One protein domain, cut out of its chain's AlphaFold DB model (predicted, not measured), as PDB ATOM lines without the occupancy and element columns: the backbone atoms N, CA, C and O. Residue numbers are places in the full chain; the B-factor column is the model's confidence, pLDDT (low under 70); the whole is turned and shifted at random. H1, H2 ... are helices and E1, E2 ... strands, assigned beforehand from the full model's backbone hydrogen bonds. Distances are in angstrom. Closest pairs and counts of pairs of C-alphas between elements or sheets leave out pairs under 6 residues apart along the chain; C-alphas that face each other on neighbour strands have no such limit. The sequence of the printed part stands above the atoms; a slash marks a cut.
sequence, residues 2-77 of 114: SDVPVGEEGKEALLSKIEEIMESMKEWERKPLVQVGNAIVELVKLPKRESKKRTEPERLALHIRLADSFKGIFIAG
ATOM      1  N   SER A   2     246.347 155.235 170.843       36.41
ATOM      2  CA  SER A   2     245.956 156.625 171.061       36.41
ATOM      3  C   SER A   2     244.469 156.686 171.386       36.41
ATOM      4  O   SER A   2     243.652 156.345 170.531       36.41
ATOM      5  N   ASP A   3     244.142 157.124 172.600       47.00
ATOM      6  CA  ASP A   3     242.817 157.641 172.926       47.00
ATOM      7  C   ASP A   3     242.524 158.794 171.968       47.00
ATOM      8  O   ASP A   3     243.233 159.802 171.959       47.00
ATOM      9  N   VAL A   4     241.527 158.624 171.105       44.06
ATOM     10  CA  VAL A   4     241.037 159.714 170.265       44.06
ATOM     11  C   VAL A   4     239.950 160.420 171.072       44.06
ATOM     12  O   VAL A   4     238.874 159.843 171.242       44.06
ATOM     13  N   PRO A   5     240.182 161.642 171.585       45.56
ATOM     14  CA  PRO A   5     239.097 162.458 172.091       45.56
ATOM     15  C   PRO A   5     238.269 162.865 170.877       45.56
ATOM     16  O   PRO A   5     238.700 163.631 170.016       45.56
ATOM     17  N   VAL A   6     237.094 162.268 170.763       52.94
ATOM     18  CA  VAL A   6     236.179 162.538 169.667       52.94
ATOM     19  C   VAL A   6     235.525 163.897 169.948       52.94
ATOM     20  O   VAL A   6     234.554 163.974 170.696       52.94
ATOM     21  N   GLY A   7     236.102 164.981 169.414       61.56
ATOM     22  CA  GLY A   7     235.455 166.303 169.376       61.56
ATOM     23  C   GLY A   7     234.124 166.259 168.607       61.56
ATOM     24  O   GLY A   7     233.786 165.224 168.034       61.56
ATOM     25  N   GLU A   8     233.360 167.356 168.569       62.41
ATOM     26  CA  GLU A   8     232.028 167.377 167.921       62.41
ATOM     27  C   GLU A   8     232.058 166.871 166.466       62.41
ATOM     28  O   GLU A   8     231.290 165.972 166.125       62.41
ATOM     29  N   GLU A   9     233.032 167.310 165.661       66.88
ATOM     30  CA  GLU A   9     233.246 166.813 164.289       66.88
ATOM     31  C   GLU A   9     233.555 165.306 164.240       66.88
ATOM     32  O   GLU A   9     233.104 164.578 163.355       66.88
ATOM     33  N   GLY A  10     234.303 164.801 165.223       77.69
ATOM     34  CA  GLY A  10     234.592 163.375 165.323       77.69
ATOM     35  C   GLY A  10     233.350 162.558 165.678       77.69
ATOM     36  O   GLY A  10     233.250 161.393 165.287       77.69
ATOM     37  N   LYS A  11     232.416 163.142 166.439       78.25
ATOM     38  CA  LYS A  11     231.218 162.452 166.921       78.25
ATOM     39  C   LYS A  11     230.228 162.294 165.783       78.25
ATOM     40  O   LYS A  11     229.703 161.200 165.602       78.25
ATOM     41  N   GLU A  12     230.031 163.347 165.001       85.75
ATOM     42  CA  GLU A  12     229.237 163.286 163.774       85.75
ATOM     43  C   GLU A  12     229.829 162.278 162.787       85.75
ATOM     44  O   GLU A  12     229.125 161.374 162.342       85.75
ATOM     45  N   ALA A  13     231.144 162.325 162.550       90.38
ATOM     46  CA  ALA A  13     231.812 161.356 161.683       90.38
ATOM     47  C   ALA A  13     231.672 159.904 162.180       90.38
ATOM     48  O   ALA A  13     231.591 158.975 161.375       90.38
ATOM     49  N   LEU A  14     231.662 159.681 163.499       89.88
ATOM     50  CA  LEU A  14     231.428 158.360 164.078       89.88
ATOM     51  C   LEU A  14     229.976 157.912 163.891       89.88
ATOM     52  O   LEU A  14     229.755 156.755 163.541       89.88
ATOM     53  N   LEU A  15     229.004 158.802 164.094       92.50
ATOM     54  CA  LEU A  15     227.588 158.503 163.877       92.50
ATOM     55  C   LEU A  15     227.329 158.103 162.424       92.50
ATOM     56  O   LEU A  15     226.796 157.019 162.201       92.50
ATOM     57  N   SER A  16     227.809 158.888 161.455       92.44
ATOM     58  CA  SER A  16     227.652 158.573 160.029       92.44
ATOM     59  C   SER A  16     228.262 157.218 159.671       92.44
ATOM     60  O   SER A  16     227.628 156.401 159.012       92.44
ATOM     61  N   LYS A  17     229.461 156.911 160.182       92.06
ATOM     62  CA  LYS A  17     230.078 155.590 159.979       92.06
ATOM     63  C   LYS A  17     229.239 154.457 160.563       92.06
ATOM     64  O   LYS A  17     229.173 153.378 159.983       92.06
ATOM     65  N   ILE A  18     228.637 154.660 161.733       93.62
ATOM     66  CA  ILE A  18     227.809 153.640 162.386       93.62
ATOM     67  C   ILE A  18     226.494 153.431 161.621       93.62
ATOM     68  O   ILE A  18     226.066 152.285 161.481       93.62
ATOM     69  N   GLU A  19     225.903 154.491 161.070       93.12
ATOM     70  CA  GLU A  19     224.736 154.421 160.180       93.12
ATOM     71  C   GLU A  19     225.053 153.642 158.895       93.12
ATOM     72  O   GLU A  19     224.385 152.649 158.602       93.12
ATOM     73  N   GLU A  20     226.140 153.984 158.196       94.19
ATOM     74  CA  GLU A  20     226.609 153.254 157.005       94.19
ATOM     75  C   GLU A  20     226.838 151.759 157.295       94.19
ATOM     76  O   GLU A  20     226.532 150.866 156.490       94.19
ATOM     77  N   ILE A  21     227.377 151.448 158.476       92.19
ATOM     78  CA  ILE A  21     227.564 150.067 158.914       92.19
ATOM     79  C   ILE A  21     226.212 149.373 159.134       92.19
ATOM     80  O   ILE A  21     226.055 148.229 158.710       92.19
ATOM     81  N   MET A  22     225.240 150.036 159.762       91.88
ATOM     82  CA  MET A  22     223.905 149.476 159.986       91.88
ATOM     83  C   MET A  22     223.192 149.147 158.672       91.88
ATOM     84  O   MET A  22     222.577 148.083 158.565       91.88
ATOM     85  N   GLU A  23     223.293 150.022 157.676       93.00
ATOM     86  CA  GLU A  23     222.672 149.831 156.362       93.00
ATOM     87  C   GLU A  23     223.334 148.702 155.565       93.00
ATOM     88  O   GLU A  23     222.650 147.890 154.942       93.00
ATOM     89  N   SER A  24     224.665 148.613 155.617       94.38
ATOM     90  CA  SER A  24     225.429 147.619 154.851       94.38
ATOM     91  C   SER A  24     225.405 146.210 155.450       94.38
ATOM     92  O   SER A  24     225.592 145.234 154.721       94.38
ATOM     93  N   MET A  25     225.199 146.081 156.764       95.38
ATOM     94  CA  MET A  25     225.197 144.784 157.439       95.38
ATOM     95  C   MET A  25     223.912 143.990 157.184       95.38
ATOM     96  O   MET A  25     222.794 144.517 157.213       95.38
ATOM     97  N   LYS A  26     224.074 142.675 157.027       95.19
ATOM     98  CA  LYS A  26     222.974 141.704 157.055       95.19
ATOM     99  C   LYS A  26     222.533 141.418 158.490       95.19
ATOM    100  O   LYS A  26     223.275 141.630 159.449       95.19
ATOM    101  N   GLU A  27     221.322 140.889 158.646       93.94
ATOM    102  CA  GLU A  27     220.837 140.418 159.946       93.94
ATOM    103  C   GLU A  27     221.783 139.363 160.536       93.94
ATOM    104  O   GLU A  27     222.225 138.448 159.841       93.94
ATOM    105  N   TRP A  28     222.091 139.501 161.826       94.00
ATOM    106  CA  TRP A  28     223.045 138.680 162.581       94.00
ATOM    107  C   TRP A  28     224.498 138.719 162.100       94.00
ATOM    108  O   TRP A  28     225.338 138.019 162.677       94.00
ATOM    109  N   GLU A  29     224.824 139.549 161.108       95.19
ATOM    110  CA  GLU A  29     226.210 139.802 160.735       95.19
ATOM    111  C   GLU A  29     226.967 140.384 161.931       95.19
ATOM    112  O   GLU A  29     226.415 141.163 162.715       95.19
ATOM    113  N   ARG A  30     228.232 139.983 162.082       93.75
ATOM    114  CA  ARG A  30     229.108 140.425 163.168       93.75
ATOM    115  C   ARG A  30     230.378 141.028 162.590       93.75
ATOM    116  O   ARG A  30     230.994 140.422 161.716       93.75
ATOM    117  N   LYS A  31     230.793 142.178 163.114       94.12
ATOM    118  CA  LYS A  31     232.059 142.837 162.773       94.12
ATOM    119  C   LYS A  31     232.896 143.015 164.043       94.12
ATOM    120  O   LYS A  31     232.427 143.677 164.965       94.12
ATOM    121  N   PRO A  32     234.101 142.427 164.148       92.25
ATOM    122  CA  PRO A  32     234.934 142.579 165.338       92.25
ATOM    123  C   PRO A  32     235.379 144.038 165.502       92.25
ATOM    124  O   PRO A  32     235.804 144.670 164.538       92.25
ATOM    125  N   LEU A  33     235.281 144.556 166.726       94.19
ATOM    126  CA  LEU A  33     235.736 145.902 167.089       94.19
ATOM    127  C   LEU A  33     237.060 145.847 167.848       94.19
ATOM    128  O   LEU A  33     238.000 146.564 167.517       94.19
ATOM    129  N   VAL A  34     237.135 144.987 168.867       95.06
ATOM    130  CA  VAL A  34     238.336 144.826 169.689       95.06
ATOM    131  C   VAL A  34     238.466 143.391 170.186       95.06
ATOM    132  O   VAL A  34     237.469 142.704 170.419       95.06
ATOM    133  N   GLN A  35     239.706 142.959 170.391       94.88
ATOM    134  CA  GLN A  35     240.034 141.714 171.070       94.88
ATOM    135  C   GLN A  35     241.123 141.977 172.111       94.88
ATOM    136  O   GLN A  35     242.161 142.557 171.794       94.88
ATOM    137  N   VAL A  36     240.893 141.530 173.345       94.25
ATOM    138  CA  VAL A  36     241.858 141.605 174.450       94.25
ATOM    139  C   VAL A  36     242.006 140.212 175.051       94.25
ATOM    140  O   VAL A  36     241.078 139.679 175.660       94.25
ATOM    141  N   GLY A  37     243.171 139.594 174.847       92.69
ATOM    142  CA  GLY A  37     243.368 138.180 175.164       92.69
ATOM    143  C   GLY A  37     242.319 137.313 174.460       92.69
ATOM    144  O   GLY A  37     242.207 137.333 173.232       92.69
ATOM    145  N   ASN A  38     241.519 136.591 175.249       93.06
ATOM    146  CA  ASN A  38     240.426 135.758 174.746       93.06
ATOM    147  C   ASN A  38     239.075 136.483 174.675       93.06
ATOM    148  O   ASN A  38     238.133 135.904 174.149       93.06
ATOM    149  N   ALA A  39     238.939 137.702 175.199       94.38
ATOM    150  CA  ALA A  39     237.685 138.448 175.131       94.38
ATOM    151  C   ALA A  39     237.572 139.190 173.793       94.38
ATOM    152  O   ALA A  39     238.512 139.864 173.371       94.38
ATOM    153  N   ILE A  40     236.416 139.079 173.143       95.69
ATOM    154  CA  ILE A  40     236.110 139.701 171.854       95.69
ATOM    155  C   ILE A  40     234.860 140.563 172.019       95.69
ATOM    156  O   ILE A  40     233.855 140.108 172.572       95.69
ATOM    157  N   VAL A  41     234.928 141.791 171.506       96.81
ATOM    158  CA  VAL A  41     233.780 142.687 171.347       96.81
ATOM    159  C   VAL A  41     233.509 142.860 169.859       96.81
ATOM    160  O   VAL A  41     234.384 143.273 169.097       96.81
ATOM    161  N   GLU A  42     232.291 142.538 169.443       96.25
ATOM    162  CA  GLU A  42     231.833 142.607 168.055       96.25
ATOM    163  C   GLU A  42     230.630 143.549 167.965       96.25
ATOM    164  O   GLU A  42     229.798 143.588 168.866       96.25
ATOM    165  N   LEU A  43     230.500 144.279 166.864       96.69
ATOM    166  CA  LEU A  43     229.258 144.938 166.486       96.69
ATOM    167  C   LEU A  43     228.360 143.931 165.766       96.69
ATOM    168  O   LEU A  43     228.830 143.216 164.881       96.69
ATOM    169  N   VAL A  44     227.079 143.882 166.116       96.12
ATOM    170  CA  VAL A  44     226.104 142.953 165.534       96.12
ATOM    171  C   VAL A  44     224.827 143.681 165.151       96.12
ATOM    172  O   VAL A  44     224.308 144.475 165.935       96.12
ATOM    173  N   LYS A  45     224.283 143.366 163.970       96.12
ATOM    174  CA  LYS A  45     222.961 143.836 163.545       96.12
ATOM    175  C   LYS A  45     221.882 142.856 163.996       96.12
ATOM    176  O   LYS A  45     221.811 141.724 163.519       96.12
ATOM    177  N   LEU A  46     221.047 143.283 164.933       93.69
ATOM    178  CA  LEU A  46     219.901 142.517 165.404       93.69
ATOM    179  C   LEU A  46     218.713 142.725 164.453       93.69
ATOM    180  O   LEU A  46     218.445 143.867 164.068       93.69
ATOM    181  N   PRO A  47     217.986 141.653 164.091       91.81
ATOM    182  CA  PRO A  47     216.837 141.754 163.203       91.81
ATOM    183  C   PRO A  47     215.677 142.473 163.892       91.81
ATOM    184  O   PRO A  47     215.580 142.503 165.126       91.81
ATOM    185  N   LYS A  48     214.743 142.968 163.081       90.44
ATOM    186  CA  LYS A  48     213.440 143.428 163.562       90.44
ATOM    187  C   LYS A  48     212.743 142.291 164.316       90.44
ATOM    188  O   LYS A  48     212.689 141.156 163.842       90.44
ATOM    189  N   ARG A  49     212.177 142.584 165.487       86.50
ATOM    190  CA  ARG A  49     211.390 141.619 166.266       86.50
ATOM    191  C   ARG A  49     209.950 142.080 166.358       86.50
ATOM    192  O   ARG A  49     209.659 143.145 166.890       86.50
ATOM    193  N   GLU A  50     209.037 141.243 165.889       82.06
ATOM    194  CA  GLU A  50     207.606 141.448 166.076       82.06
ATOM    195  C   GLU A  50     207.122 140.539 167.202       82.06
ATOM    196  O   GLU A  50     207.237 139.316 167.149       82.06
ATOM    197  N   SER A  51     206.599 141.147 168.261       80.12
ATOM    198  CA  SER A  51     205.897 140.437 169.324       80.12
ATOM    199  C   SER A  51     204.425 140.835 169.316       80.12
ATOM    200  O   SER A  51     204.067 141.911 168.842       80.12
ATOM    201  N   LYS A  52     203.566 140.014 169.934       72.75
ATOM    202  CA  LYS A  52     202.123 140.300 170.066       72.75
ATOM    203  C   LYS A  52     201.809 141.661 170.715       72.75
ATOM    204  O   LYS A  52     200.675 142.111 170.625       72.75
ATOM    205  N   LYS A  53     202.774 142.278 171.413       75.25
ATOM    206  CA  LYS A  53     202.601 143.530 172.168       75.25
ATOM    207  C   LYS A  53     203.482 144.687 171.684       75.25
ATOM    208  O   LYS A  53     203.215 145.823 172.061       75.25
ATOM    209  N   ARG A  54     204.544 144.425 170.915       76.62
ATOM    210  CA  ARG A  54     205.527 145.445 170.517       76.62
ATOM    211  C   ARG A  54     206.310 145.013 169.286       76.62
ATOM    212  O   ARG A  54     206.729 143.857 169.202       76.62
ATOM    213  N   THR A  55     206.571 145.971 168.410       80.56
ATOM    214  CA  THR A  55     207.542 145.846 167.325       80.56
ATOM    215  C   THR A  55     208.834 146.530 167.751       80.56
ATOM    216  O   THR A  55     208.821 147.717 168.077       80.56
ATOM    217  N   GLU A  56     209.935 145.789 167.773       82.75
ATOM    218  CA  GLU A  56     211.280 146.345 167.906       82.75
ATOM    219  C   GLU A  56     211.906 146.432 166.510       82.75
ATOM    220  O   GLU A  56     211.954 145.411 165.817       82.75
ATOM    221  N   PRO A  57     212.352 147.621 166.066       87.75
ATOM    222  CA  PRO A  57     213.041 147.761 164.789       87.75
ATOM    223  C   PRO A  57     214.384 147.023 164.802       87.75
ATOM    224  O   PRO A  57     214.882 146.615 165.856       87.75
ATOM    225  N   GLU A  58     214.975 146.867 163.617       90.50
ATOM    226  CA  GLU A  58     216.380 146.478 163.529       90.50
ATOM    227  C   GLU A  58     217.258 147.478 164.291       90.50
ATOM    228  O   GLU A  58     216.959 148.672 164.365       90.50
ATOM    229  N   ARG A  59     218.323 146.973 164.907       92.88
ATOM    230  CA  ARG A  59     219.227 147.788 165.722       92.88
ATOM    231  C   ARG A  59     220.605 147.168 165.799       92.88
ATOM    232  O   ARG A  59     220.754 145.951 165.689       92.88
ATOM    233  N   LEU A  60     221.605 148.000 166.044       95.56
ATOM    234  CA  LEU A  60     222.946 147.540 166.366       95.56
ATOM    235  C   LEU A  60     223.061 147.199 167.856       95.56
ATOM    236  O   LEU A  60     222.387 147.779 168.706       95.56
ATOM    237  N   ALA A  61     223.927 146.242 168.163       96.25
ATOM    238  CA  ALA A  61     224.302 145.877 169.519       96.25
ATOM    239  C   ALA A  61     225.777 145.478 169.569       96.25
ATOM    240  O   ALA A  61     226.339 144.995 168.586       96.25
ATOM    241  N   LEU A  62     226.386 145.629 170.739       97.06
ATOM    242  CA  LEU A  62     227.660 145.003 171.051       97.06
ATOM    243  C   LEU A  62     227.421 143.552 171.451       97.06
ATOM    244  O   LEU A  62     226.526 143.254 172.237       97.06
ATOM    245  N   HIS A  63     228.241 142.651 170.938       96.31
ATOM    246  CA  HIS A  63     228.306 141.264 171.355       96.31
ATOM    247  C   HIS A  63     229.643 141.020 172.043       96.31
ATOM    248  O   HIS A  63     230.697 141.132 171.418       96.31
ATOM    249  N   ILE A  64     229.589 140.703 173.335       96.06
ATOM    250  CA  ILE A  64     230.769 140.418 174.152       96.06
ATOM    251  C   ILE A  64     230.821 138.917 174.412       96.06
ATOM    252  O   ILE A  64     229.876 138.338 174.958       96.06
ATOM    253  N   ARG A  65     231.926 138.278 174.022       95.25
ATOM    254  CA  ARG A  65     232.132 136.832 174.174       95.25
ATOM    255  C   ARG A  65     233.597 136.482 174.401       95.25
ATOM    256  O   ARG A  65     234.485 137.294 174.156       95.25
ATOM    257  N   LEU A  66     233.843 135.238 174.795       95.19
ATOM    258  CA  LEU A  66     235.175 134.641 174.715       95.19
ATOM    259  C   LEU A  66     235.409 134.036 173.320       95.19
ATOM    260  O   LEU A  66     234.462 133.665 172.625       95.19
ATOM    261  N   ALA A  67     236.667 133.953 172.896       90.06
ATOM    262  CA  ALA A  67     237.067 133.498 171.566       90.06
ATOM    263  C   ALA A  67     236.618 132.060 171.269       90.06
ATOM    264  O   ALA A  67     236.170 131.776 170.159       90.06
ATOM    265  N   ASP A  68     236.679 131.196 172.279       88.94
ATOM    266  CA  ASP A  68     236.260 129.793 172.270       88.94
ATOM    267  C   ASP A  68     234.771 129.597 172.606       88.94
ATOM    268  O   ASP A  68     234.242 128.488 172.503       88.94
ATOM    269  N   SER A  69     234.071 130.671 172.979       83.94
ATOM    270  CA  SER A  69     232.658 130.634 173.329       83.94
ATOM    271  C   SER A  69     231.794 131.170 172.196       83.94
ATOM    272  O   SER A  69     231.862 132.338 171.812       83.94
ATOM    273  N   PHE A  70     230.878 130.329 171.721       73.62
ATOM    274  CA  PHE A  70     229.772 130.773 170.869       73.62
ATOM    275  C   PHE A  70     228.692 131.533 171.652       73.62
ATOM    276  O   PHE A  70     227.870 132.223 171.048       73.62
ATOM    277  N   LYS A  71     228.681 131.405 172.986       86.81
ATOM    278  CA  LYS A  71     227.775 132.127 173.885       86.81
ATOM    279  C   LYS A  71     228.380 133.481 174.248       86.81
ATOM    280  O   LYS A  71     229.575 133.567 174.538       86.81
ATOM    281  N   GLY A  72     227.543 134.509 174.277       91.81
ATOM    282  CA  GLY A  72     227.929 135.872 174.615       91.81
ATOM    283  C   GLY A  72     226.724 136.706 175.021       91.81
ATOM    284  O   GLY A  72     225.580 136.244 174.966       91.81
ATOM    285  N   ILE A  73     227.001 137.928 175.459       95.06
ATOM    286  CA  ILE A  73     225.991 138.893 175.893       95.06
ATOM    287  C   ILE A  73     225.821 139.925 174.783       95.06
ATOM    288  O   ILE A  73     226.810 140.447 174.269       95.06
ATOM    289  N   PHE A  74     224.570 140.207 174.420       95.00
ATOM    290  CA  PHE A  74     224.219 141.293 173.507       95.00
ATOM    291  C   PHE A  74     223.808 142.522 174.310       95.00
ATOM    292  O   PHE A  74     222.913 142.431 175.148       95.00
ATOM    293  N   ILE A  75     224.430 143.661 174.028       96.12
ATOM    294  CA  ILE A  75     224.207 144.929 174.718       96.12
ATOM    295  C   ILE A  75     223.851 145.980 173.669       96.12
ATOM    296  O   ILE A  75     224.683 146.347 172.843       96.12
ATOM    297  N   ALA A  76     222.598 146.426 173.665       92.50
ATOM    298  CA  ALA A  76     222.092 147.395 172.689       92.50
ATOM    299  C   ALA A  76     222.051 148.835 173.230       92.50
ATOM    300  O   ALA A  76     221.866 149.766 172.451       92.50
ATOM    301  N   GLY A  77     222.190 149.016 174.547       93.62
ATOM    302  CA  GLY A  77     222.159 150.313 175.218       93.62
ATOM    303  C   GLY A  77     223.515 150.692 175.808       93.62
ATOM    304  O   GLY A  77     224.239 149.840 176.322       93.62
TER     305      GLY A  77
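AT A GLANCE: This is residues 2 to 77 of the 114 residues of an uncharacterized protein of Thermoprotei archaeon (UniProt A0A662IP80). A strongly twisted sheet of four strands, E1 E2 E5 E6, makes the body, and two arms reach out from it: the helix H1, which packs on the sheet with its last turns while residues 7 to 13 stick out, and the small hairpin E3 and E4, whose residues 50 to 55 stick out. The hairpin continues the pair E2 and E5 beyond the sheet, after a turn in the chain on each side. The printed part has 76 residues, with one named helix and six named strands in the order H1 E1 E2 E3 E4 E5 E6; both sheets, E1 - E2 - E5 - E6 and E3 - E4, are antiparallel, and the class is mixed, helices and strands. The whole is loose, with a radius of gyration of the C-alphas of 14.5 A and spans of 46 by 34 by 20 A.

IN THESE COORDINATES: Find C-alpha 8 at (232.028, 167.377, 167.921); from there H1, residues 8 to 24, runs 24.6 A to C-alpha 24 at (225.429, 147.619, 154.851). Next come E1, residues 30 to 36, 17.1 A long, and E2, residues 39 to 46, 20.7 A long. Then look for the short strands E3, residues 49 to 51, and E4, residues 54 to 56. E5, residues 59 to 66, is 22.5 A long, and E6, residues 72 to 75, ends at C-alpha 75 at (224.207, 144.929, 174.718).

HOW THE PARTS SIT: Begin with the hairpin E1 and E2, where N 31 and O 43 are 2.8 A apart, within hydrogen-bond range. E2 and E5 are the inner strands, antiparallel at 154 degrees, with N 42 and O 63 at 2.9 A. E5 and E6 form a hairpin, with N 64 and O 73 at 2.9 A; E1 and E6 are the edge strands. E2 bends by 52 degrees at residue 43 and runs on into E3 at 64 degrees; E4 runs on into E5 at 71 degrees. In the hairpin E3 and E4, N 49 and O 56 are 2.9 A apart. H1 is on the four-stranded sheet, at a height over the sheet of 8.0 A, and the two form two layers, a helix on one face of a sheet. It is only just over none of the strands, with 2 of its C-alphas falling on E2 and 2 on E5. Its closest C-alphas to E5 are those of Met 22 and Leu 60, 6.7 A apart. H1 and E3 are apart, as are H1 and E4. In H1 every O i to N i+4 pair is within hydrogen-bond range.

THE WHOLE: The C-alphas farthest apart are those of Ser 2 and Lys 52, 46.8 A. The printed part has no cut, and its six links between named elements are tight. Look at the B-factor column: residues 2 to 9 are under 70, while the mean pLDDT of the printed part is 86.9.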